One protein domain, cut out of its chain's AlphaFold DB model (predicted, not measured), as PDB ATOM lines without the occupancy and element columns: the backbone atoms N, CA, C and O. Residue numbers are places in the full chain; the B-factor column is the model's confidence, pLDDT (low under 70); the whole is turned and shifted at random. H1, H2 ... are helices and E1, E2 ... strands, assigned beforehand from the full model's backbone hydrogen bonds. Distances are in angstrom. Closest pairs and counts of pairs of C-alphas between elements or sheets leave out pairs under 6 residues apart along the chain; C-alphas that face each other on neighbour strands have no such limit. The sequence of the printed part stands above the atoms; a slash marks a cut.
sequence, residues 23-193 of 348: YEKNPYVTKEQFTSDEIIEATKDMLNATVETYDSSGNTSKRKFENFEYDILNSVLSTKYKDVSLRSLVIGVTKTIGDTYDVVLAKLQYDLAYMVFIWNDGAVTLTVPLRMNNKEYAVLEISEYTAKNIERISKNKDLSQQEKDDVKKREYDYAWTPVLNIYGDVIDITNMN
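AT A GLANCE: This is residues 23 to 193 of the 348 residues of an uncharacterized protein of Fusobacterium nucleatum subsp. polymorphum (UniProt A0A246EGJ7). A twisted sheet of eight strands has helices H2 and H3 over one face, and the helical hairpin of H4 and H5 reaches away from it as an arm that makes the longest axis, its tip, residues 157 to 162, sticking out. A small antiparallel sheet, E1 with E4, sits by the meeting ends of H2 and H3. Along the chain, the 171 printed residues hold six named helices and ten named strands, which follow one another as E1, H1, E2, E3, H2, E4, H3, E5, E6, E7, E8, H4, H5, E9, E10 and H6. The large sheet is branched, with parallel and antiparallel neighbours, and E7 has three neighbours in it: E6 on one side, E8 and E9 on the other side. The class is mixed, helices and strands, and the whole is compact, with a radius of gyration of the C-alphas of 16.8 A and spans of 53 by 38 by 32 A.

HOW THE PARTS SIT: E1, residues 29 to 31, is the antiparallel neighbour of E4, residues 79 to 81, with N 30 and O 80 3.0 A apart. E2, residues 46 to 54, has E3, residues 60 to 64, antiparallel on one side as a hairpin (N 51 to O 63, 2.8 A) and E5, residues 101 to 107, parallel on the other (N 50 to O 103, 2.9 A). E5, E6, residues 112 to 119, E7, residues 124 to 132, and E8, residues 137 to 139, form a meander, each strand the antiparallel neighbour of the one before; N 104 and O 116 are 2.8 A apart, N 128 and O 115 2.8 A, N 131 and O 138 2.9 A. On the side of E7 away from E6, E8 is beside residues 130 to 132 and E9, residues 179 to 182, antiparallel, beside 124 to 127 (N 127 to O 179, 2.8 A). E9 and E10, residues 185 to 187, are a hairpin, with N 187 and O 180 2.8 A apart. H2, residues 67 to 77, is on this sheet at a height of 7.7 A. H3, residues 86 to 97, is on the same face at 9.0 A, along E6 at 10 degrees on the local plane. H2 and H3 touch only at their ends, closest at the C-alphas of Leu 77 and Arg 87, 4.5 A. H1, residues 36 to 43, touches residues 87 to 91 of H3, closest at the C-alphas of Ala 42 and Ile 91, 5.8 A. H4, residues 144 to 154, and H5, residues 161 to 176, touch at a shallow tilt of 15 degrees, opposite ways, closest at the C-alphas of Ser 154 and Lys 164, 5.7 A; each only grazes the sheet. H6, residues 189 to 192, touches no helix and is too short for an O i to N i+4 pair; in H1 to H5 every such pair is within hydrogen-bond range.

IN THESE COORDINATES: E1 begins at C-alpha 29 (28.571, -45.387, 10.573), and H6 ends at C-alpha 192 (43.198, -48.644, 17.716). From first to last C-alpha, E7 measures 24.1 A, E2 23.3 A, E6 22.7 A and H5 22.1 A.

THE WHOLE: The two C-alphas farthest apart, those of Asp 37 and Asp 158, are 54.9 A apart. The printed part has no cut and no long link. Its mean pLDDT is 81.6; 22 residues are under 70, among them 55 to 59 and 182 to 187.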
ATOM      1  N   TYR A  23      18.607 -32.844   9.105       69.25
ATOM      2  CA  TYR A  23      19.943 -32.962   9.660       69.25
ATOM      3  C   TYR A  23      20.788 -34.033   8.971       69.25
ATOM      4  O   TYR A  23      20.284 -35.035   8.465       69.25
ATOM      5  N   GLU A  24      22.099 -33.803   8.956       81.31
ATOM      6  CA  GLU A  24      23.077 -34.732   8.398       81.31
ATOM      7  C   GLU A  24      23.066 -36.058   9.171       81.31
ATOM      8  O   GLU A  24      22.990 -36.080  10.402       81.31
ATOM      9  N   LYS A  25      23.129 -37.178   8.445       86.94
ATOM     10  CA  LYS A  25      23.371 -38.498   9.039       86.94
ATOM     11  C   LYS A  25      24.865 -38.706   9.212       86.94
ATOM     12  O   LYS A  25      25.635 -38.248   8.372       86.94
ATOM     13  N   ASN A  26      25.250 -39.464  10.234       90.06
ATOM     14  CA  ASN A  26      26.649 -39.786  10.483       90.06
ATOM     15  C   ASN A  26      27.243 -40.587   9.307       90.06
ATOM     16  O   ASN A  26      26.853 -41.741   9.099       90.06
ATOM     17  N   PRO A  27      28.180 -40.013   8.529       89.62
ATOM     18  CA  PRO A  27      28.726 -40.671   7.346       89.62
ATOM     19  C   PRO A  27      29.731 -41.772   7.702       89.62
ATOM     20  O   PRO A  27      30.152 -42.527   6.828       89.62
ATOM     21  N   TYR A  28      30.132 -41.865   8.971       91.38
ATOM     22  CA  TYR A  28      31.158 -42.789   9.443       91.38
ATOM     23  C   TYR A  28      30.597 -44.089  10.013       91.38
ATOM     24  O   TYR A  28      31.370 -44.922  10.491       91.38
ATOM     25  N   VAL A  29      29.273 -44.250   9.985       92.06
ATOM     26  CA  VAL A  29      28.571 -45.387  10.573       92.06
ATOM     27  C   VAL A  29      28.189 -46.392   9.501       92.06
ATOM     28  O   VAL A  29      27.486 -46.075   8.541       92.06
ATOM     29  N   THR A  30      28.591 -47.641   9.707       91.81
ATOM     30  CA  THR A  30      28.073 -48.786   8.957       91.81
ATOM     31  C   THR A  30      27.553 -49.852   9.915       91.81
ATOM     32  O   THR A  30      27.924 -49.901  11.089       91.81
ATOM     33  N   LYS A  31      26.626 -50.683   9.427       90.69
ATOM     34  CA  LYS A  31      26.092 -51.817  10.185       90.69
ATOM     35  C   LYS A  31      26.770 -53.100   9.735       90.69
ATOM     36  O   LYS A  31      26.853 -53.375   8.539       90.69
ATOM     37  N   GLU A  32      27.214 -53.875  10.705       85.62
ATOM     38  CA  GLU A  32      27.741 -55.218  10.519       85.62
ATOM     39  C   GLU A  32      26.633 -56.225  10.848       85.62
ATOM     40  O   GLU A  32      25.813 -55.997  11.737       85.62
ATOM     41  N   GLN A  33      26.558 -57.317  10.089       84.69
ATOM     42  CA  GLN A  33      25.649 -58.415  10.403       84.69
ATOM     43  C   GLN A  33      26.410 -59.468  11.193       84.69
ATOM     44  O   GLN A  33      27.472 -59.908  10.758       84.69
ATOM     45  N   PHE A  34      25.838 -59.882  12.318       79.12
ATOM     46  CA  PHE A  34      26.414 -60.891  13.192       79.12
ATOM     47  C   PHE A  34      25.418 -62.015  13.443       79.12
ATOM     48  O   PHE A  34      24.200 -61.823  13.433       79.12
ATOM     49  N   THR A  35      25.956 -63.204  13.671       80.06
ATOM     50  CA  THR A  35      25.200 -64.359  14.149       80.06
ATOM     51  C   THR A  35      24.886 -64.221  15.640       80.06
ATOM     52  O   THR A  35      25.550 -63.482  16.370       80.06
ATOM     53  N   SER A  36      23.885 -64.960  16.124       78.94
ATOM     54  CA  SER A  36      23.554 -64.982  17.555       78.94
ATOM     55  C   SER A  36      24.747 -65.401  18.420       78.94
ATOM     56  O   SER A  36      24.950 -64.827  19.486       78.94
ATOM     57  N   ASP A  37      25.570 -66.340  17.945       79.31
ATOM     58  CA  ASP A  37      26.754 -66.820  18.668       79.31
ATOM     59  C   ASP A  37      27.813 -65.721  18.825       79.31
ATOM     60  O   ASP A  37      28.411 -65.573  19.890       79.31
ATOM     61  N   GLU A  38      28.005 -64.891  17.798       78.00
ATOM     62  CA  GLU A  38      28.925 -63.752  17.853       78.00
ATOM     63  C   GLU A  38      28.454 -62.676  18.845       78.00
ATOM     64  O   GLU A  38      29.273 -62.069  19.541       78.00
ATOM     65  N   ILE A  39      27.144 -62.444  18.950       80.25
ATOM     66  CA  ILE A  39      26.574 -61.524  19.945       80.25
ATOM     67  C   ILE A  39      26.690 -62.097  21.365       80.25
ATOM     68  O   ILE A  39      27.035 -61.366  22.296       80.25
ATOM     69  N   ILE A  40      26.466 -63.403  21.537       81.50
ATOM     70  CA  ILE A  40      26.654 -64.089  22.823       81.50
ATOM     71  C   ILE A  40      28.114 -63.992  23.264       81.50
ATOM     72  O   ILE A  40      28.382 -63.678  24.418       81.50
ATOM     73  N   GLU A  41      29.068 -64.195  22.354       82.12
ATOM     74  CA  GLU A  41      30.491 -64.047  22.669       82.12
ATOM     75  C   GLU A  41      30.811 -62.649  23.208       82.12
ATOM     76  O   GLU A  41      31.579 -62.525  24.161       82.12
ATOM     77  N   ALA A  42      30.215 -61.612  22.615       81.69
ATOM     78  CA  ALA A  42      30.446 -60.235  23.021       81.69
ATOM     79  C   ALA A  42      29.831 -59.907  24.382       81.69
ATOM     80  O   ALA A  42      30.382 -59.069  25.075       81.69
ATOM     81  N   THR A  43      28.723 -60.559  24.749       90.38
ATOM     82  CA  THR A  43      27.951 -60.267  25.969       90.38
ATOM     83  C   THR A  43      28.170 -61.258  27.113       90.38
ATOM     84  O   THR A  43      27.632 -61.058  28.198       90.38
ATOM     85  N   LYS A  44      28.978 -62.308  26.920       90.69
ATOM     86  CA  LYS A  44      29.186 -63.377  27.915       90.69
ATOM     87  C   LYS A  44      29.772 -62.900  29.252       90.69
ATOM     88  O   LYS A  44      29.504 -63.520  30.273       90.69
ATOM     89  N   ASP A  45      30.579 -61.838  29.219       91.12
ATOM     90  CA  ASP A  45      31.280 -61.281  30.384       91.12
ATOM     91  C   ASP A  45      30.529 -60.064  30.970       91.12
ATOM     92  O   ASP A  45      31.054 -59.354  31.826       91.12
ATOM     93  N   MET A  46      29.298 -59.810  30.506       94.88
ATOM     94  CA  MET A  46      28.419 -58.771  31.038       94.88
ATOM     95  C   MET A  46      27.748 -59.251  32.332       94.88
ATOM     96  O   MET A  46      27.066 -60.278  32.327       94.88
ATOM     97  N   LEU A  47      27.888 -58.501  33.427       90.38
ATOM     98  CA  LEU A  47      27.262 -58.819  34.715       90.38
ATOM     99  C   LEU A  47      25.850 -58.257  34.824       90.38
ATOM    100  O   LEU A  47      24.897 -59.008  35.049       90.38
ATOM    101  N   ASN A  48      25.709 -56.939  34.678       91.56
ATOM    102  CA  ASN A  48      24.431 -56.257  34.805       91.56
ATOM    103  C   ASN A  48      24.114 -55.430  33.562       91.56
ATOM    104  O   ASN A  48      24.992 -54.867  32.916       91.56
ATOM    105  N   ALA A  49      22.821 -55.330  33.259       95.00
ATOM    106  CA  ALA A  49      22.300 -54.475  32.205       95.00
ATOM    107  C   ALA A  49      21.108 -53.675  32.744       95.00
ATOM    108  O   ALA A  49      20.065 -54.249  33.093       95.00
ATOM    109  N   THR A  50      21.269 -52.358  32.868       91.81
ATOM    110  CA  THR A  50      20.283 -51.482  33.516       91.81
ATOM    111  C   THR A  50      19.984 -50.227  32.720       91.81
ATOM    112  O   THR A  50      20.875 -49.596  32.170       91.81
ATOM    113  N   VAL A  51      18.719 -49.828  32.705       90.56
ATOM    114  CA  VAL A  51      18.298 -48.511  32.239       90.56
ATOM    115  C   VAL A  51      18.346 -47.548  33.405       90.56
ATOM    116  O   VAL A  51      17.774 -47.844  34.457       90.56
ATOM    117  N   GLU A  52      18.961 -46.397  33.178       86.00
ATOM    118  CA  GLU A  52      18.942 -45.265  34.094       86.00
ATOM    119  C   GLU A  52      18.234 -44.094  33.421       86.00
ATOM    120  O   GLU A  52      18.518 -43.771  32.270       86.00
ATOM    121  N   THR A  53      17.262 -43.492  34.100       73.81
ATOM    122  CA  THR A  53      16.523 -42.330  33.588       73.81
ATOM    123  C   THR A  53      16.745 -41.139  34.492       73.81
ATOM    124  O   THR A  53      16.638 -41.293  35.709       73.81
ATOM    125  N   TYR A  54      16.927 -39.972  33.890       70.69
ATOM    126  CA  TYR A  54      17.154 -38.718  34.595       70.69
ATOM    127  C   TYR A  54      15.966 -37.794  34.332       70.69
ATOM    128  O   TYR A  54      15.688 -37.443  33.182       70.69
ATOM    129  N   ASP A  55      15.212 -37.454  35.380       58.09
ATOM    130  CA  ASP A  55      14.115 -36.495  35.251       58.09
ATOM    131  C   ASP A  55      14.613 -35.040  35.308       58.09
ATOM    132  O   ASP A  55      15.786 -34.757  35.549       58.09
ATOM    133  N   SER A  56      13.716 -34.086  35.062       52.53
ATOM    134  CA  SER A  56      14.046 -32.653  35.073       52.53
ATOM    135  C   SER A  56      14.363 -32.066  36.438       52.53
ATOM    136  O   SER A  56      14.693 -30.889  36.518       52.53
ATOM    137  N   SER A  57      14.245 -32.860  37.496       47.59
ATOM    138  CA  SER A  57      14.606 -32.484  38.861       47.59
ATOM    139  C   SER A  57      15.897 -33.174  39.315       47.59
ATOM    140  O   SER A  57      16.243 -33.075  40.486       47.59
ATOM    141  N   GLY A  58      16.585 -33.889  38.413       50.97
ATOM    142  CA  GLY A  58      17.800 -34.643  38.716       50.97
ATOM    143  C   GLY A  58      17.548 -35.977  39.423       50.97
ATOM    144  O   GLY A  58      18.505 -36.649  39.801       50.97
ATOM    145  N   ASN A  59      16.291 -36.408  39.596       55.12
ATOM    146  CA  ASN A  59      16.040 -37.718  40.190       55.12
ATOM    147  C   ASN A  59      16.390 -38.814  39.193       55.12
ATOM    148  O   ASN A  59      15.997 -38.779  38.019       55.12
ATOM    149  N   THR A  60      17.058 -39.840  39.706       71.88
ATOM    150  CA  THR A  60      17.425 -41.015  38.932       71.88
ATOM    151  C   THR A  60      16.478 -42.171  39.230       71.88
ATOM    152  O   THR A  60      16.051 -42.403  40.364       71.88
ATOM    153  N   SER A  61      16.123 -42.922  38.190       78.06
ATOM    154  CA  SER A  61      15.445 -44.208  38.345       78.06
ATOM    155  C   SER A  61      16.242 -45.290  37.639       78.06
ATOM    156  O   SER A  61      16.775 -45.053  36.555       78.06
ATOM    157  N   LYS A  62      16.327 -46.474  38.253       90.06
ATOM    158  CA  LYS A  62      17.089 -47.610  37.733       90.06
ATOM    159  C   LYS A  62      16.193 -48.828  37.585       90.06
ATOM    160  O   LYS A  62      15.495 -49.219  38.522       90.06
ATOM    161  N   ARG A  63      16.237 -49.464  36.417       93.19
ATOM    162  CA  ARG A  63      15.567 -50.749  36.166       93.19
ATOM    163  C   ARG A  63      16.436 -51.667  35.324       93.19
ATOM    164  O   ARG A  63      17.359 -51.211  34.664       93.19
ATOM    165  N   LYS A  64      16.132 -52.962  35.313       96.06
ATOM    166  CA  LYS A  64      16.818 -53.920  34.433       96.06
ATOM    167  C   LYS A  64      16.399 -53.728  32.972       96.06
ATOM    168  O   LYS A  64      15.318 -53.198  32.694       96.06
ATOM    169  N   PHE A  65      17.263 -54.162  32.059       95.06
ATOM    170  CA  PHE A  65      16.937 -54.257  30.638       95.06
ATOM    171  C   PHE A  65      15.775 -55.217  30.391       95.06
ATOM    172  O   PHE A  65      15.683 -56.281  31.008       95.06
ATOM    173  N   GLU A  66      14.933 -54.845  29.436       93.75
ATOM    174  CA  GLU A  66      13.945 -55.721  28.815       93.75
ATOM    175  C   GLU A  66      14.324 -55.972  27.348       93.75
ATOM    176  O   GLU A  66      15.346 -55.483  26.863       93.75
ATOM    177  N   ASN A  67      13.503 -56.736  26.619       92.62
ATOM    178  CA  ASN A  67      13.786 -57.132  25.233       92.62
ATOM    179  C   ASN A  67      14.153 -55.943  24.334       92.62
ATOM    180  O   ASN A  67      15.110 -56.022  23.574       92.62
ATOM    181  N   PHE A  68      13.440 -54.823  24.474       91.88
ATOM    182  CA  PHE A  68      13.707 -53.628  23.679       91.88
ATOM    183  C   PHE A  68      15.104 -53.051  23.930       91.88
ATOM    184  O   PHE A  68      15.778 -52.635  22.994       91.88
ATOM    185  N   GLU A  69      15.578 -53.050  25.176       94.38
ATOM    186  CA  GLU A  69      16.927 -52.570  25.477       94.38
ATOM    187  C   GLU A  69      18.022 -53.533  25.015       94.38
ATOM    188  O   GLU A  69      19.082 -53.081  24.577       94.38
ATOM    189  N   TYR A  70      17.756 -54.841  25.013       93.38
ATOM    190  CA  TYR A  70      18.653 -55.807  24.379       93.38
ATOM    191  C   TYR A  70      18.733 -55.615  22.859       93.38
ATOM    192  O   TYR A  70      19.820 -55.734  22.295       93.38
ATOM    193  N   ASP A  71      17.639 -55.240  22.191       92.56
ATOM    194  CA  ASP A  71      17.670 -54.904  20.762       92.56
ATOM    195  C   ASP A  71      18.561 -53.682  20.487       92.56
ATOM    196  O   ASP A  71      19.326 -53.670  19.518       92.56
ATOM    197  N   ILE A  72      18.519 -52.673  21.366       94.94
ATOM    198  CA  ILE A  72      19.395 -51.494  21.281       94.94
ATOM    199  C   ILE A  72      20.856 -51.903  21.477       94.94
ATOM    200  O   ILE A  72      21.700 -51.532  20.661       94.94
ATOM    201  N   LEU A  73      21.160 -52.696  22.511       96.00
ATOM    202  CA  LEU A  73      22.509 -53.215  22.759       96.00
ATOM    203  C   LEU A  73      23.046 -53.984  21.547       96.00
ATOM    204  O   LEU A  73      24.158 -53.723  21.091       96.00
ATOM    205  N   ASN A  74      22.234 -54.864  20.964       93.50
ATOM    206  CA  ASN A  74      22.605 -55.607  19.762       93.50
ATOM    207  C   ASN A  74      22.883 -54.671  18.583       93.50
ATOM    208  O   ASN A  74      23.846 -54.876  17.843       93.50
ATOM    209  N   SER A  75      22.084 -53.616  18.413       94.75
ATOM    210  CA  SER A  75      22.300 -52.618  17.366       94.75
ATOM    211  C   SER A  75      23.577 -51.804  17.587       94.75
ATOM    212  O   SER A  75      24.260 -51.488  16.610       94.75
ATOM    213  N   VAL A  76      23.926 -51.497  18.842       96.38
ATOM    214  CA  VAL A  76      25.193 -50.850  19.218       96.38
ATOM    215  C   VAL A  76      26.371 -51.757  18.884       96.38
ATOM    216  O   VAL A  76      27.258 -51.343  18.144       96.38
ATOM    217  N   LEU A  77      26.349 -53.015  19.329       95.12
ATOM    218  CA  LEU A  77      27.404 -53.987  19.026       95.12
ATOM    219  C   LEU A  77      27.517 -54.270  17.517       95.12
ATOM    220  O   LEU A  77      28.612 -54.492  17.013       95.12
ATOM    221  N   SER A  78      26.412 -54.174  16.776       93.38
ATOM    222  CA  SER A  78      26.375 -54.296  15.310       93.38
ATOM    223  C   SER A  78      26.833 -53.036  14.561       93.38
ATOM    224  O   SER A  78      26.657 -52.940  13.346       93.38
ATOM    225  N   THR A  79      27.358 -52.028  15.259       94.50
ATOM    226  CA  THR A  79      27.789 -50.761  14.660       94.50
ATOM    227  C   THR A  79      29.299 -50.719  14.477       94.50
ATOM    228  O   THR A  79      30.066 -51.045  15.384       94.50
ATOM    229  N   LYS A  80      29.716 -50.233  13.307       93.56
ATOM    230  CA  LYS A  80      31.096 -49.890  12.983       93.56
ATOM    231  C   LYS A  80      31.213 -48.375  12.823       93.56
ATOM    232  O   LYS A  80      30.425 -47.783  12.087       93.56
ATOM    233  N   TYR A  81      32.192 -47.762  13.484       93.25
ATOM    234  CA  TYR A  81      32.491 -46.329  13.386       93.25
ATOM    235  C   TYR A  81      33.903 -46.119  12.835       93.25
ATOM    236  O   TYR A  81      34.853 -46.621  13.430       93.25
ATOM    237  N   LYS A  82      34.053 -45.399  11.710       88.88
ATOM    238  CA  LYS A  82      35.360 -45.131  11.053       88.88
ATOM    239  C   LYS A  82      36.257 -46.384  10.992       88.88
ATOM    240  O   LYS A  82      37.427 -46.361  11.358       88.88
ATOM    241  N   ASP A  83      35.665 -47.501  10.579       86.06
ATOM    242  CA  ASP A  83      36.271 -48.836  10.494       86.06
ATOM    243  C   ASP A  83      36.535 -49.610  11.793       86.06
ATOM    244  O   ASP A  83      36.988 -50.756  11.726       86.06
ATOM    245  N   VAL A  84      36.178 -49.078  12.955       88.75
ATOM    246  CA  VAL A  84      36.261 -49.789  14.235       88.75
ATOM    247  C   VAL A  84      34.935 -50.474  14.534       88.75
ATOM    248  O   VAL A  84      33.906 -49.808  14.644       88.75
ATOM    249  N   SER A  85      34.952 -51.799  14.681       91.38
ATOM    250  CA  SER A  85      33.786 -52.553  15.153       91.38
ATOM    251  C   SER A  85      33.624 -52.354  16.659       91.38
ATOM    252  O   SER A  85      34.521 -52.718  17.427       91.38
ATOM    253  N   LEU A  86      32.488 -51.797  17.096       92.69
ATOM    254  CA  LEU A  86      32.235 -51.567  18.523       92.69
ATOM    255  C   LEU A  86      32.185 -52.885  19.304       92.69
ATOM    256  O   LEU A  86      32.692 -52.958  20.420       92.69
ATOM    257  N   ARG A  87      31.673 -53.959  18.694       92.75
ATOM    258  CA  ARG A  87      31.728 -55.311  19.265       92.75
ATOM    259  C   ARG A  87      33.161 -55.767  19.532       92.75
ATOM    260  O   ARG A  87      33.469 -56.209  20.637       92.75
ATOM    261  N   SER A  88      34.035 -55.690  18.528       89.25
ATOM    262  CA  SER A  88      35.435 -56.105  18.686       89.25
ATOM    263  C   SER A  88      36.168 -55.251  19.716       89.25
ATOM    264  O   SER A  88      37.014 -55.779  20.436       89.25
ATOM    265  N   LEU A  89      35.822 -53.964  19.811       89.50
ATOM    266  CA  LEU A  89      36.351 -53.071  20.834       89.50
ATOM    267  C   LEU A  89      35.960 -53.539  22.240       89.50
ATOM    268  O   LEU A  89      36.851 -53.748  23.054       89.50
ATOM    269  N   VAL A  90      34.669 -53.784  22.502       92.00
ATOM    270  CA  VAL A  90      34.177 -54.299  23.797       92.00
ATOM    271  C   VAL A  90      34.903 -55.592  24.175       92.00
ATOM    272  O   VAL A  90      35.487 -55.672  25.250       92.00
ATOM    273  N   ILE A  91      34.973 -56.573  23.266       87.88
ATOM    274  CA  ILE A  91      35.685 -57.843  23.510       87.88
ATOM    275  C   ILE A  91      37.171 -57.600  23.822       87.88
ATOM    276  O   ILE A  91      37.733 -58.220  24.729       87.88
ATOM    277  N   GLY A  92      37.820 -56.717  23.059       86.25
ATOM    278  CA  GLY A  92      39.231 -56.380  23.224       86.25
ATOM    279  C   GLY A  92      39.523 -55.722  24.571       86.25
ATOM    280  O   GLY A  92      40.463 -56.138  25.253       86.25
ATOM    281  N   VAL A  93      38.702 -54.749  24.971       85.50
ATOM    282  CA  VAL A  93      38.787 -54.055  26.264       85.50
ATOM    283  C   VAL A  93      38.598 -55.061  27.400       85.50
ATOM    284  O   VAL A  93      39.513 -55.227  28.206       85.50
ATOM    285  N   THR A  94      37.492 -55.816  27.399       87.31
ATOM    286  CA  THR A  94      37.178 -56.840  28.413       87.31
ATOM    287  C   THR A  94      38.321 -57.834  28.584       87.31
ATOM    288  O   THR A  94      38.820 -58.040  29.688       87.31
ATOM    289  N   LYS A  95      38.810 -58.413  27.480       84.00
ATOM    290  CA  LYS A  95      39.913 -59.383  27.518       84.00
ATOM    291  C   LYS A  95      41.189 -58.789  28.109       84.00
ATOM    292  O   LYS A  95      41.968 -59.511  28.728       84.00
ATOM    293  N   THR A  96      41.434 -57.507  27.865       77.19
ATOM    294  CA  THR A  96      42.670 -56.861  28.295       77.19
ATOM    295  C   THR A  96      42.627 -56.439  29.756       77.19
ATOM    296  O   THR A  96      43.619 -56.608  30.462       77.19
ATOM    297  N   ILE A  97      41.489 -55.920  30.212       79.50
ATOM    298  CA  ILE A  97      41.269 -55.624  31.629       79.50
ATOM    299  C   ILE A  97      41.264 -56.933  32.429       79.50
ATOM    300  O   ILE A  97      41.817 -56.986  33.524       79.50
ATOM    301  N   GLY A  98      40.725 -58.008  31.844       75.75
ATOM    302  CA  GLY A  98      40.581 -59.295  32.519       75.75
ATOM    303  C   GLY A  98      39.463 -59.281  33.559       75.75
ATOM    304  O   GLY A  98      39.513 -60.060  34.506       75.75
ATOM    305  N   ASP A  99      38.489 -58.392  33.375       78.12
ATOM    306  CA  ASP A  99      37.344 -58.203  34.253       78.12
ATOM    307  C   ASP A  99      36.050 -58.232  33.438       78.12
ATOM    308  O   ASP A  99      36.040 -58.028  32.221       78.12
ATOM    309  N   THR A 100      34.964 -58.505  34.136       88.56
ATOM    310  CA  THR A 100      33.602 -58.374  33.640       88.56
ATOM    311  C   THR A 100      33.174 -56.909  33.541       88.56
ATOM    312  O   THR A 100      33.903 -56.007  33.957       88.56
ATOM    313  N   TYR A 101      31.998 -56.656  32.965       90.38
ATOM    314  CA  TYR A 101      31.500 -55.294  32.791       90.38
ATOM    315  C   TYR A 101      29.999 -55.163  32.987       90.38
ATOM    316  O   TYR A 101      29.237 -56.107  32.779       90.38
ATOM    317  N   ASP A 102      29.579 -53.953  33.327       90.62
ATOM    318  CA  ASP A 102      28.182 -53.553  33.356       90.62
ATOM    319  C   ASP A 102      27.817 -52.767  32.099       90.62
ATOM    320  O   ASP A 102      28.652 -52.120  31.463       90.62
ATOM    321  N   VAL A 103      26.537 -52.820  31.741       95.62
ATOM    322  CA  VAL A 103      25.958 -52.024  30.664       95.62
ATOM    323  C   VAL A 103      24.852 -51.143  31.218       95.62
ATOM    324  O   VAL A 103      23.893 -51.617  31.834       95.62
ATOM    325  N   VAL A 104      24.956 -49.847  30.948       91.81
ATOM    326  CA  VAL A 104      23.944 -48.860  31.311       91.81
ATOM    327  C   VAL A 104      23.389 -48.209  30.051       91.81
ATOM    328  O   VAL A 104      24.135 -47.668  29.241       91.81
ATOM    329  N   LEU A 105      22.065 -48.236  29.896       93.38
ATOM    330  CA  LEU A 105      21.365 -47.353  28.967       93.38
ATOM    331  C   LEU A 105      20.904 -46.118  29.742       93.38
ATOM    332  O   LEU A 105      19.858 -46.153  30.393       93.38
ATOM    333  N   ALA A 106      21.683 -45.045  29.668       86.31
ATOM    334  CA  ALA A 106      21.337 -43.763  30.264       86.31
ATOM    335  C   ALA A 106      20.386 -43.014  29.323       86.31
ATOM    336  O   ALA A 106      20.755 -42.686  28.197       86.31
ATOM    337  N   LYS A 107      19.150 -42.775  29.763       82.69
ATOM    338  CA  LYS A 107      18.133 -41.999  29.047       82.69
ATOM    339  C   LYS A 107      18.070 -40.607  29.653       82.69
ATOM    340  O   LYS A 107      17.684 -40.449  30.815       82.69
ATOM    341  N   LEU A 108      18.440 -39.624  28.851       76.94
ATOM    342  CA  LEU A 108      18.408 -38.217  29.208       76.94
ATOM    343  C   LEU A 108      17.184 -37.543  28.588       76.94
ATOM    344  O   LEU A 108      16.335 -38.165  27.942       76.94
ATOM    345  N   GLN A 109      17.087 -36.240  28.812       70.38
ATOM    346  CA  GLN A 109      16.081 -35.404  28.178       70.38
ATOM    347  C   GLN A 109      16.364 -35.223  26.681       70.38
ATOM    348  O   GLN A 109      17.433 -35.559  26.175       70.38
ATOM    349  N   TYR A 110      15.382 -34.667  25.968       75.69
ATOM    350  CA  TYR A 110      15.528 -34.249  24.569       75.69
ATOM    351  C   TYR A 110      15.924 -35.371  23.597       75.69
ATOM    352  O   TYR A 110      16.628 -35.143  22.611       75.69
ATOM    353  N   ASP A 111      15.423 -36.578  23.869       80.38
ATOM    354  CA  ASP A 111      15.681 -37.800  23.106       80.38
ATOM    355  C   ASP A 111      17.174 -38.171  23.006       80.38
ATOM    356  O   ASP A 111      17.589 -38.858  22.067       80.38
ATOM    357  N   LEU A 112      17.985 -37.711  23.962       79.56
ATOM    358  CA  LEU A 112      19.390 -38.077  24.091       79.56
ATOM    359  C   LEU A 112      19.518 -39.309  24.983       79.56
ATOM    360  O   LEU A 112      18.904 -39.408  26.046       79.56
ATOM    361  N   ALA A 113      20.329 -40.265  24.552       85.44
ATOM    362  CA  ALA A 113      20.652 -41.433  25.347       85.44
ATOM    363  C   ALA A 113      22.084 -41.896  25.082       85.44
ATOM    364  O   ALA A 113      22.681 -41.577  24.056       85.44
ATOM    365  N   TYR A 114      22.616 -42.699  25.995       88.81
ATOM    366  CA  TYR A 114      23.942 -43.287  25.872       88.81
ATOM    367  C   TYR A 114      23.901 -44.760  26.254       88.81
ATOM    368  O   TYR A 114      23.308 -45.124  27.270       88.81
ATOM    369  N   MET A 115      24.533 -45.605  25.440       94.81
ATOM    370  CA  MET A 115      24.889 -46.962  25.848       94.81
ATOM    371  C   MET A 115      26.300 -46.925  26.408       94.81
ATOM    372  O   MET A 115      27.237 -46.559  25.697       94.81
ATOM    373  N   VAL A 116      26.440 -47.299  27.669       93.25
ATOM    374  CA  VAL A 116      27.678 -47.158  28.424       93.25
ATOM    375  C   VAL A 116      28.107 -48.533  28.882       93.25
ATOM    376  O   VAL A 116      27.365 -49.215  29.583       93.25
ATOM    377  N   PHE A 117      29.298 -48.939  28.472       92.88
ATOM    378  CA  PHE A 117      29.946 -50.151  28.950       92.88
ATOM    379  C   PHE A 117      30.946 -49.748  30.024       92.88
ATOM    380  O   PHE A 117      31.736 -48.835  29.790       92.88
ATOM    381  N   ILE A 118      30.888 -50.394  31.184       86.38
ATOM    382  CA  ILE A 118      31.598 -49.975  32.389       86.38
ATOM    383  C   ILE A 118      32.411 -51.152  32.919       86.38
ATOM    384  O   ILE A 118      31.841 -52.166  33.315       86.38
ATOM    385  N   TRP A 119      33.730 -50.999  32.957       84.25
ATOM    386  CA  TRP A 119      34.652 -51.958  33.566       84.25
ATOM    387  C   TRP A 119      35.341 -51.331  34.775       84.25
ATOM    388  O   TRP A 119      35.477 -50.106  34.847       84.25
ATOM    389  N   ASN A 120      35.857 -52.184  35.666       77.06
ATOM    390  CA  ASN A 120      36.721 -51.786  36.778       77.06
ATOM    391  C   ASN A 120      36.128 -50.617  37.587       77.06
ATOM    392  O   ASN A 120      36.746 -49.560  37.717       77.06
ATOM    393  N   ASP A 121      34.878 -50.788  38.024       70.44
ATOM    394  CA  ASP A 121      34.127 -49.825  38.838       70.44
ATOM    395  C   ASP A 121      34.075 -48.393  38.263       70.44
ATOM    396  O   ASP A 121      34.097 -47.412  38.999       70.44
ATOM    397  N   GLY A 122      34.012 -48.250  36.931       65.25
ATOM    398  CA  GLY A 122      33.926 -46.938  36.271       65.25
ATOM    399  C   GLY A 122      35.257 -46.378  35.791       65.25
ATOM    400  O   GLY A 122      35.269 -45.409  35.036       65.25
ATOM    401  N   ALA A 123      36.375 -47.011  36.148       65.19
ATOM    402  CA  ALA A 123      37.692 -46.562  35.719       65.19
ATOM    403  C   ALA A 123      37.930 -46.751  34.213       65.19
ATOM    404  O   ALA A 123      38.809 -46.101  33.655       65.19
ATOM    405  N   VAL A 124      37.181 -47.627  33.540       75.31
ATOM    406  CA  VAL A 124      37.188 -47.721  32.076       75.31
ATOM    407  C   VAL A 124      35.757 -47.707  31.566       75.31
ATOM    408  O   VAL A 124      34.940 -48.524  31.995       75.31
ATOM    409  N   THR A 125      35.455 -46.809  30.629       82.38
ATOM    410  CA  THR A 125      34.115 -46.685  30.050       82.38
ATOM    411  C   THR A 125      34.147 -46.547  28.539       82.38
ATOM    412  O   THR A 125      34.969 -45.828  27.982       82.38
ATOM    413  N   LEU A 126      33.231 -47.228  27.851       89.00
ATOM    414  CA  LEU A 126      32.920 -46.956  26.449       89.00
ATOM    415  C   LEU A 126      31.517 -46.368  26.382       89.00
ATOM    416  O   LEU A 126      30.542 -47.065  26.655       89.00
ATOM    417  N   THR A 127      31.423 -45.115  25.963       89.12
ATOM    418  CA  THR A 127      30.168 -44.382  25.817       89.12
ATOM    419  C   THR A 127      29.811 -44.268  24.345       89.12
ATOM    420  O   THR A 127      30.557 -43.697  23.548       89.12
ATOM    421  N   VAL A 128      28.649 -44.807  23.980       93.50
ATOM    422  CA  VAL A 128      28.114 -44.775  22.617       93.50
ATOM    423  C   VAL A 128      26.851 -43.908  22.591       93.50
ATOM    424  O   VAL A 128      25.823 -44.325  23.134       93.50
ATOM    425  N   PRO A 129      26.906 -42.725  21.956       90.06
ATOM    426  CA  PRO A 129      25.745 -41.864  21.755       90.06
ATOM    427  C   PRO A 129      24.591 -42.532  21.005       90.06
ATOM    428  O   PRO A 129      24.780 -43.274  20.031       90.06
ATOM    429  N   LEU A 130      23.377 -42.227  21.448       89.75
ATOM    430  CA  LEU A 130      22.115 -42.680  20.884       89.75
ATOM    431  C   LEU A 130      21.137 -41.507  20.806       89.75
ATOM    432  O   LEU A 130      20.988 -40.730  21.749       89.75
ATOM    433  N   ARG A 131      20.364 -41.465  19.724       88.25
ATOM    434  CA  ARG A 131      19.056 -40.811  19.738       88.25
ATOM    435  C   ARG A 131      18.026 -41.846  20.156       88.25
ATOM    436  O   ARG A 131      17.982 -42.925  19.565       88.25
ATOM    437  N   MET A 132      17.160 -41.522  21.108       83.31
ATOM    438  CA  MET A 132      16.123 -42.442  21.562       83.31
ATOM    439  C   MET A 132      14.863 -41.713  22.010       83.31
ATOM    440  O   MET A 132      14.923 -40.832  22.854       83.31
ATOM    441  N   ASN A 133      13.711 -42.158  21.513       77.69
ATOM    442  CA  ASN A 133      12.406 -41.792  22.055       77.69
ATOM    443  C   ASN A 133      11.597 -43.056  22.401       77.69
ATOM    444  O   ASN A 133      12.087 -44.182  22.305       77.69
ATOM    445  N   ASN A 134      10.333 -42.887  22.792       67.94
ATOM    446  CA  ASN A 134       9.478 -43.996  23.242       67.94
ATOM    447  C   ASN A 134       9.170 -45.064  22.171       67.94
ATOM    448  O   ASN A 134       8.544 -46.070  22.500       67.94
ATOM    449  N   LYS A 135       9.525 -44.849  20.898       72.38
ATOM    450  CA  LYS A 135       9.182 -45.748  19.780       72.38
ATOM    451  C   LYS A 135      10.372 -46.133  18.911       72.38
ATOM    452  O   LYS A 135      10.342 -47.188  18.286       72.38
ATOM    453  N   GLU A 136      11.381 -45.279  18.838       86.81
ATOM    454  CA  GLU A 136      12.481 -45.404  17.893       86.81
ATOM    455  C   GLU A 136      13.806 -45.058  18.557       86.81
ATOM    456  O   GLU A 136      13.876 -44.234  19.470       86.81
ATOM    457  N   TYR A 137      14.871 -45.660  18.040       92.31
ATOM    458  CA  TYR A 137      16.232 -45.338  18.428       92.31
ATOM    459  C   TYR A 137      17.151 -45.337  17.204       92.31
ATOM    460  O   TYR A 137      16.879 -46.002  16.201       92.31
ATOM    461  N   ALA A 138      18.251 -44.598  17.298       93.06
ATOM    462  CA  ALA A 138      19.320 -44.584  16.313       93.06
ATOM    463  C   ALA A 138      20.679 -44.473  17.014       93.06
ATOM    464  O   ALA A 138      20.834 -43.729  17.978       93.06
ATOM    465  N   VAL A 139      21.656 -45.240  16.528       94.94
ATOM    466  CA  VAL A 139      23.017 -45.296  17.077       94.94
ATOM    467  C   VAL A 139      23.883 -44.255  16.384       94.94
ATOM    468  O   VAL A 139      23.935 -44.247  15.155       94.94
ATOM    469  N   LEU A 140      24.576 -43.427  17.172       93.75
ATOM    470  CA  LEU A 140      25.479 -42.370  16.713       93.75
ATOM    471  C   LEU A 140      24.812 -41.352  15.771       93.75
ATOM    472  O   LEU A 140      25.354 -41.008  14.716       93.75
ATOM    473  N   GLU A 141      23.613 -40.897  16.136       90.31
ATOM    474  CA  GLU A 141      22.799 -39.949  15.372       90.31
ATOM    475  C   GLU A 141      22.315 -38.810  16.282       90.31
ATOM    476  O   GLU A 141      22.029 -39.042  17.455       90.31
ATOM    477  N   ILE A 142      22.208 -37.586  15.750       82.56
ATOM    478  CA  ILE A 142      21.721 -36.435  16.526       82.56
ATOM    479  C   ILE A 142      20.218 -36.544  16.793       82.56
ATOM    480  O   ILE A 142      19.482 -37.093  15.970       82.56
ATOM    481  N   SER A 143      19.743 -35.972  17.903       82.12
ATOM    482  CA  SER A 143      18.310 -35.883  18.190       82.12
ATOM    483  C   SER A 143      17.608 -34.812  17.351       82.12
ATOM    484  O   SER A 143      18.227 -33.886  16.823       82.12
ATOM    485  N   GLU A 144      16.279 -34.911  17.235       80.75
ATOM    486  CA  GLU A 144      15.487 -33.872  16.561       80.75
ATOM    487  C   GLU A 144      15.588 -32.528  17.299       80.75
ATOM    488  O   GLU A 144      15.571 -31.467  16.673       80.75
ATOM    489  N   TYR A 145      15.718 -32.568  18.627       78.44
ATOM    490  CA  TYR A 145      15.946 -31.378  19.435       78.44
ATOM    491  C   TYR A 145      17.285 -30.722  19.082       78.44
ATOM    492  O   TYR A 145      17.302 -29.545  18.717       78.44
ATOM    493  N   THR A 146      18.379 -31.493  19.081       76.06
ATOM    494  CA  THR A 146      19.711 -31.012  18.686       76.06
ATOM    495  C   THR A 146      19.692 -30.445  17.267       76.06
ATOM    496  O   THR A 146      20.196 -29.351  17.024       76.06
ATOM    497  N   ALA A 147      19.017 -31.116  16.330       80.56
ATOM    498  CA  ALA A 147      18.857 -30.631  14.961       80.56
ATOM    499  C   ALA A 147      18.174 -29.256  14.885       80.56
ATOM    500  O   ALA A 147      18.638 -28.358  14.177       80.56
ATOM    501  N   LYS A 148      17.076 -29.075  15.631       75.88
ATOM    502  CA  LYS A 148      16.366 -27.790  15.722       75.88
ATOM    503  C   LYS A 148      17.233 -26.717  16.370       75.88
ATOM    504  O   LYS A 148      17.164 -25.561  15.952       75.88
ATOM    505  N   ASN A 149      18.048 -27.080  17.360       75.19
ATOM    506  CA  ASN A 149      18.972 -26.149  17.996       75.19
ATOM    507  C   ASN A 149      20.044 -25.663  17.009       75.19
ATOM    508  O   ASN A 149      20.205 -24.456  16.830       75.19
ATOM    509  N   ILE A 150      20.683 -26.581  16.275       76.25
ATOM    510  CA  ILE A 150      21.633 -26.249  15.202       76.25
ATOM    511  C   ILE A 150      20.974 -25.315  14.175       76.25
ATOM    512  O   ILE A 150      21.556 -24.302  13.784       76.25
ATOM    513  N   GLU A 151      19.736 -25.603  13.760       79.81
ATOM    514  CA  GLU A 151      19.001 -24.748  12.823       79.81
ATOM    515  C   GLU A 151      18.757 -23.341  13.396       79.81
ATOM    516  O   GLU A 151      18.986 -22.342  12.707       79.81
ATOM    517  N   ARG A 152      18.334 -23.241  14.660       77.12
ATOM    518  CA  ARG A 152      18.144 -21.965  15.364       77.12
ATOM    519  C   ARG A 152      19.439 -21.151  15.403       77.12
ATOM    520  O   ARG A 152      19.417 -19.973  15.049       77.12
ATOM    521  N   ILE A 153      20.554 -21.782  15.763       73.31
ATOM    522  CA  ILE A 153      21.879 -21.150  15.861       73.31
ATOM    523  C   ILE A 153      22.371 -20.696  14.486       73.31
ATOM    524  O   ILE A 153      22.806 -19.555  14.328       73.31
ATOM    525  N   SER A 154      22.191 -21.521  13.451       73.56
ATOM    526  CA  SER A 154      22.572 -21.172  12.075       73.56
ATOM    527  C   SER A 154      21.886 -19.891  11.569       73.56
ATOM    528  O   SER A 154      22.475 -19.110  10.815       73.56
ATOM    529  N   LYS A 155      20.653 -19.637  12.032       80.31
ATOM    530  CA  LYS A 155      19.832 -18.466  11.687       80.31
ATOM    531  C   LYS A 155      20.085 -17.251  12.585       80.31
ATOM    532  O   LYS A 155      19.580 -16.171  12.266       80.31
ATOM    533  N   ASN A 156      20.839 -17.398  13.675       77.06
ATOM    534  CA  ASN A 156      21.137 -16.299  14.588       77.06
ATOM    535  C   ASN A 156      22.005 -15.247  13.874       77.06
ATOM    536  O   ASN A 156      23.018 -15.579  13.264       77.06
ATOM    537  N   LYS A 157      21.593 -13.978  13.893       85.12
ATOM    538  CA  LYS A 157      22.317 -12.889  13.218       85.12
ATOM    539  C   LYS A 157      23.452 -12.308  14.059       85.12
ATOM    540  O   LYS A 157      24.315 -11.653  13.486       85.12
ATOM    541  N   ASP A 158      23.442 -12.569  15.362       81.81
ATOM    542  CA  ASP A 158      24.401 -12.016  16.317       81.81
ATOM    543  C   ASP A 158      25.690 -12.847  16.386       81.81
ATOM    544  O   ASP A 158      26.719 -12.351  16.830       81.81
ATOM    545  N   LEU A 159      25.650 -14.091  15.892       60.16
ATOM    546  CA  LEU A 159      26.808 -14.977  15.802       60.16
ATOM    547  C   LEU A 159      27.505 -14.850  14.446       60.16
ATOM    548  O   LEU A 159      26.865 -14.823  13.383       60.16
ATOM    549  N   SER A 160      28.833 -14.854  14.485       74.31
ATOM    550  CA  SER A 160      29.681 -15.004  13.309       74.31
ATOM    551  C   SER A 160      29.476 -16.370  12.644       74.31
ATOM    552  O   SER A 160      28.917 -17.305  13.219       74.31
ATOM    553  N   GLN A 161      29.926 -16.502  11.393       76.06
ATOM    554  CA  GLN A 161      29.849 -17.788  10.695       76.06
ATOM    555  C   GLN A 161      30.719 -18.856  11.371       76.06
ATOM    556  O   GLN A 161      30.298 -20.002  11.461       76.06
ATOM    557  N   GLN A 162      31.885 -18.461  11.888       67.50
ATOM    558  CA  GLN A 162      32.790 -19.367  12.586       67.50
ATOM    559  C   GLN A 162      32.135 -19.945  13.847       67.50
ATOM    560  O   GLN A 162      32.071 -21.157  13.981       67.50
ATOM    561  N   GLU A 163      31.542 -19.104  14.701       59.53
ATOM    562  CA  GLU A 163      30.853 -19.570  15.917       59.53
ATOM    563  C   GLU A 163      29.712 -20.550  15.597       59.53
ATOM    564  O   GLU A 163      29.502 -21.533  16.303       59.53
ATOM    565  N   LYS A 164      28.983 -20.322  14.499       70.31
ATOM    566  CA  LYS A 164      27.926 -21.243  14.049       70.31
ATOM    567  C   LYS A 164      28.484 -22.585  13.600       70.31
ATOM    568  O   LYS A 164      27.891 -23.618  13.908       70.31
ATOM    569  N   ASP A 165      29.575 -22.557  12.844       73.25
ATOM    570  CA  ASP A 165      30.218 -23.761  12.331       73.25
ATOM    571  C   ASP A 165      30.838 -24.572  13.479       73.25
ATOM    572  O   ASP A 165      30.692 -25.794  13.498       73.25
ATOM    573  N   ASP A 166      31.423 -23.898  14.473       67.62
ATOM    574  CA  ASP A 166      32.004 -24.513  15.667       67.62
ATOM    575  C   ASP A 166      30.930 -25.198  16.520       67.62
ATOM    576  O   ASP A 166      31.066 -26.381  16.848       67.62
ATOM    577  N   VAL A 167      29.809 -24.518  16.799       70.25
ATOM    578  CA  VAL A 167      28.683 -25.134  17.519       70.25
ATOM    579  C   VAL A 167      28.111 -26.308  16.732       70.25
ATOM    580  O   VAL A 167      27.928 -27.389  17.286       70.25
ATOM    581  N   LYS A 168      27.865 -26.139  15.426       75.75
ATOM    582  CA  LYS A 168      27.349 -27.222  14.579       75.75
ATOM    583  C   LYS A 168      28.273 -28.439  14.639       75.75
ATOM    584  O   LYS A 168      27.797 -29.549  14.870       75.75
ATOM    585  N   LYS A 169      29.575 -28.239  14.428       75.50
ATOM    586  CA  LYS A 169      30.578 -29.307  14.467       75.50
ATOM    587  C   LYS A 169      30.564 -30.015  15.819       75.50
ATOM    588  O   LYS A 169      30.546 -31.237  15.849       75.50
ATOM    589  N   ARG A 170      30.523 -29.256  16.911       72.38
ATOM    590  CA  ARG A 170      30.499 -29.775  18.277       72.38
ATOM    591  C   ARG A 170      29.292 -30.680  18.545       72.38
ATOM    592  O   ARG A 170      29.473 -31.805  18.998       72.38
ATOM    593  N   GLU A 171      28.083 -30.228  18.210       73.31
ATOM    594  CA  GLU A 171      26.858 -31.026  18.386       73.31
ATOM    595  C   GLU A 171      26.908 -32.340  17.594       73.31
ATOM    596  O   GLU A 171      26.508 -33.401  18.081       73.31
ATOM    597  N   TYR A 172      27.433 -32.283  16.366       80.50
ATOM    598  CA  TYR A 172      27.645 -33.482  15.567       80.50
ATOM    599  C   TYR A 172      28.706 -34.392  16.177       80.50
ATOM    600  O   TYR A 172      28.459 -35.587  16.289       80.50
ATOM    601  N   ASP A 173      29.844 -33.856  16.616       76.75
ATOM    602  CA  ASP A 173      30.920 -34.644  17.217       76.75
ATOM    603  C   ASP A 173      30.432 -35.413  18.457       76.75
ATOM    604  O   ASP A 173      30.721 -36.610  18.556       76.75
ATOM    605  N   TYR A 174      29.628 -34.790  19.333       72.00
ATOM    606  CA  TYR A 174      29.049 -35.454  20.512       72.00
ATOM    607  C   TYR A 174      28.073 -36.563  20.161       72.00
ATOM    608  O   TYR A 174      28.096 -37.623  20.780       72.00
ATOM    609  N   ALA A 175      27.223 -36.355  19.160       79.12
ATOM    610  CA  ALA A 175      26.258 -37.370  18.764       79.12
ATOM    611  C   ALA A 175      26.876 -38.475  17.901       79.12
ATOM    612  O   ALA A 175      26.304 -39.556  17.787       79.12
ATOM    613  N   TRP A 176      27.994 -38.212  17.223       89.00
ATOM    614  CA  TRP A 176      28.535 -39.106  16.200       89.00
ATOM    615  C   TRP A 176      29.728 -39.926  16.651       89.00
ATOM    616  O   TRP A 176      30.052 -40.906  15.976       89.00
ATOM    617  N   THR A 177      30.385 -39.547  17.745       84.00
ATOM    618  CA  THR A 177      31.668 -40.133  18.136       84.00
ATOM    619  C   THR A 177      31.522 -40.967  19.407       84.00
ATOM    620  O   THR A 177      31.190 -40.424  20.461       84.00
ATOM    621  N   PRO A 178      31.780 -42.286  19.347       86.62
ATOM    622  CA  PRO A 178      31.923 -43.084  20.555       86.62
ATOM    623  C   PRO A 178      33.189 -42.665  21.298       86.62
ATOM    624  O   PRO A 178      34.219 -42.404  20.674       86.62
ATOM    625  N   VAL A 179      33.127 -42.661  22.624       82.88
ATOM    626  CA  VAL A 179      34.248 -42.260  23.475       82.88
ATOM    627  C   VAL A 179      34.638 -43.406  24.385       82.88
ATOM    628  O   VAL A 179      33.808 -43.923  25.123       82.88
ATOM    629  N   LEU A 180      35.910 -43.790  24.323       80.62
ATOM    630  CA  LEU A 180      36.518 -44.721  25.259       80.62
ATOM    631  C   LEU A 180      37.349 -43.921  26.257       80.62
ATOM    632  O   LEU A 180      38.298 -43.257  25.855       80.62
ATOM    633  N   ASN A 181      36.999 -43.983  27.534       71.06
ATOM    634  CA  ASN A 181      37.786 -43.428  28.624       71.06
ATOM    635  C   ASN A 181      38.517 -44.563  29.348       71.06
ATOM    636  O   ASN A 181      37.901 -45.580  29.669       71.06
ATOM    637  N   ILE A 182      39.815 -44.400  29.597       67.00
ATOM    638  CA  ILE A 182      40.622 -45.333  30.381       67.00
ATOM    639  C   ILE A 182      41.370 -44.545  31.461       67.00
ATOM    640  O   ILE A 182      42.297 -43.809  31.162       67.00
ATOM    641  N   TYR A 183      40.989 -44.726  32.724       60.00
ATOM    642  CA  TYR A 183      41.571 -44.065  33.899       60.00
ATOM    643  C   TYR A 183      41.620 -42.532  33.800       60.00
ATOM    644  O   TYR A 183      42.551 -41.912  34.305       60.00
ATOM    645  N   GLY A 184      40.618 -41.925  33.164       48.44
ATOM    646  CA  GLY A 184      40.554 -40.486  32.911       48.44
ATOM    647  C   GLY A 184      40.959 -40.101  31.488       48.44
ATOM    648  O   GLY A 184      40.464 -39.094  30.988       48.44
ATOM    649  N   ASP A 185      41.743 -40.928  30.791       49.53
ATOM    650  CA  ASP A 185      42.235 -40.619  29.448       49.53
ATOM    651  C   ASP A 185      41.183 -40.926  28.376       49.53
ATOM    652  O   ASP A 185      40.758 -42.072  28.206       49.53
ATOM    653  N   VAL A 186      40.798 -39.913  27.597       64.12
ATOM    654  CA  VAL A 186      39.932 -40.091  26.423       64.12
ATOM    655  C   VAL A 186      40.752 -40.613  25.248       64.12
ATOM    656  O   VAL A 186      41.630 -39.933  24.718       64.12
ATOM    657  N   ILE A 187      40.434 -41.826  24.805       67.69
ATOM    658  CA  ILE A 187      41.126 -42.501  23.718       67.69
ATOM    659  C   ILE A 187      40.310 -42.415  22.431       67.69
ATOM    660  O   ILE A 187      39.164 -42.864  22.356       67.69
ATOM    661  N   ASP A 188      40.943 -41.907  21.375       72.00
ATOM    662  CA  ASP A 188      40.414 -42.017  20.019       72.00
ATOM    663  C   ASP A 188      40.454 -43.483  19.569       72.00
ATOM    664  O   ASP A 188      41.507 -44.047  19.251       72.00
ATOM    665  N   ILE A 189      39.272 -44.098  19.526       78.62
ATOM    666  CA  ILE A 189      39.109 -45.507  19.177       78.62
ATOM    667  C   ILE A 189      39.591 -45.823  17.756       78.62
ATOM    668  O   ILE A 189      39.947 -46.964  17.472       78.62
ATOM    669  N   THR A 190      39.649 -44.838  16.852       77.75
ATOM    670  CA  THR A 190      40.085 -45.056  15.464       77.75
ATOM    671  C   THR A 190      41.579 -45.330  15.361       77.75
ATOM    672  O   THR A 190      42.005 -46.132  14.529       77.75
ATOM    673  N   ASN A 191      42.365 -44.791  16.295       67.44
ATOM    674  CA  ASN A 191      43.795 -45.068  16.406       67.44
ATOM    675  C   ASN A 191      44.088 -46.488  16.918       67.44
ATOM    676  O   ASN A 191      45.237 -46.936  16.884       67.44
ATOM    677  N   MET A 192      43.065 -47.230  17.355       63.41
ATOM    678  CA  MET A 192      43.198 -48.644  17.716       63.41
ATOM    679  C   MET A 192      43.205 -49.566  16.492       63.41
ATOM    680  O   MET A 192      43.655 -50.711  16.579       63.41
ATOM    681  N   ASN A 193      42.758 -49.078  15.332       51.69
ATOM    682  CA  ASN A 193      42.672 -49.870  14.116       51.69
ATOM    683  C   ASN A 193      43.991 -49.794  13.330       51.69
ATOM    684  O   ASN A 193      44.186 -48.927  12.485       51.69
TER     685      ASN A 193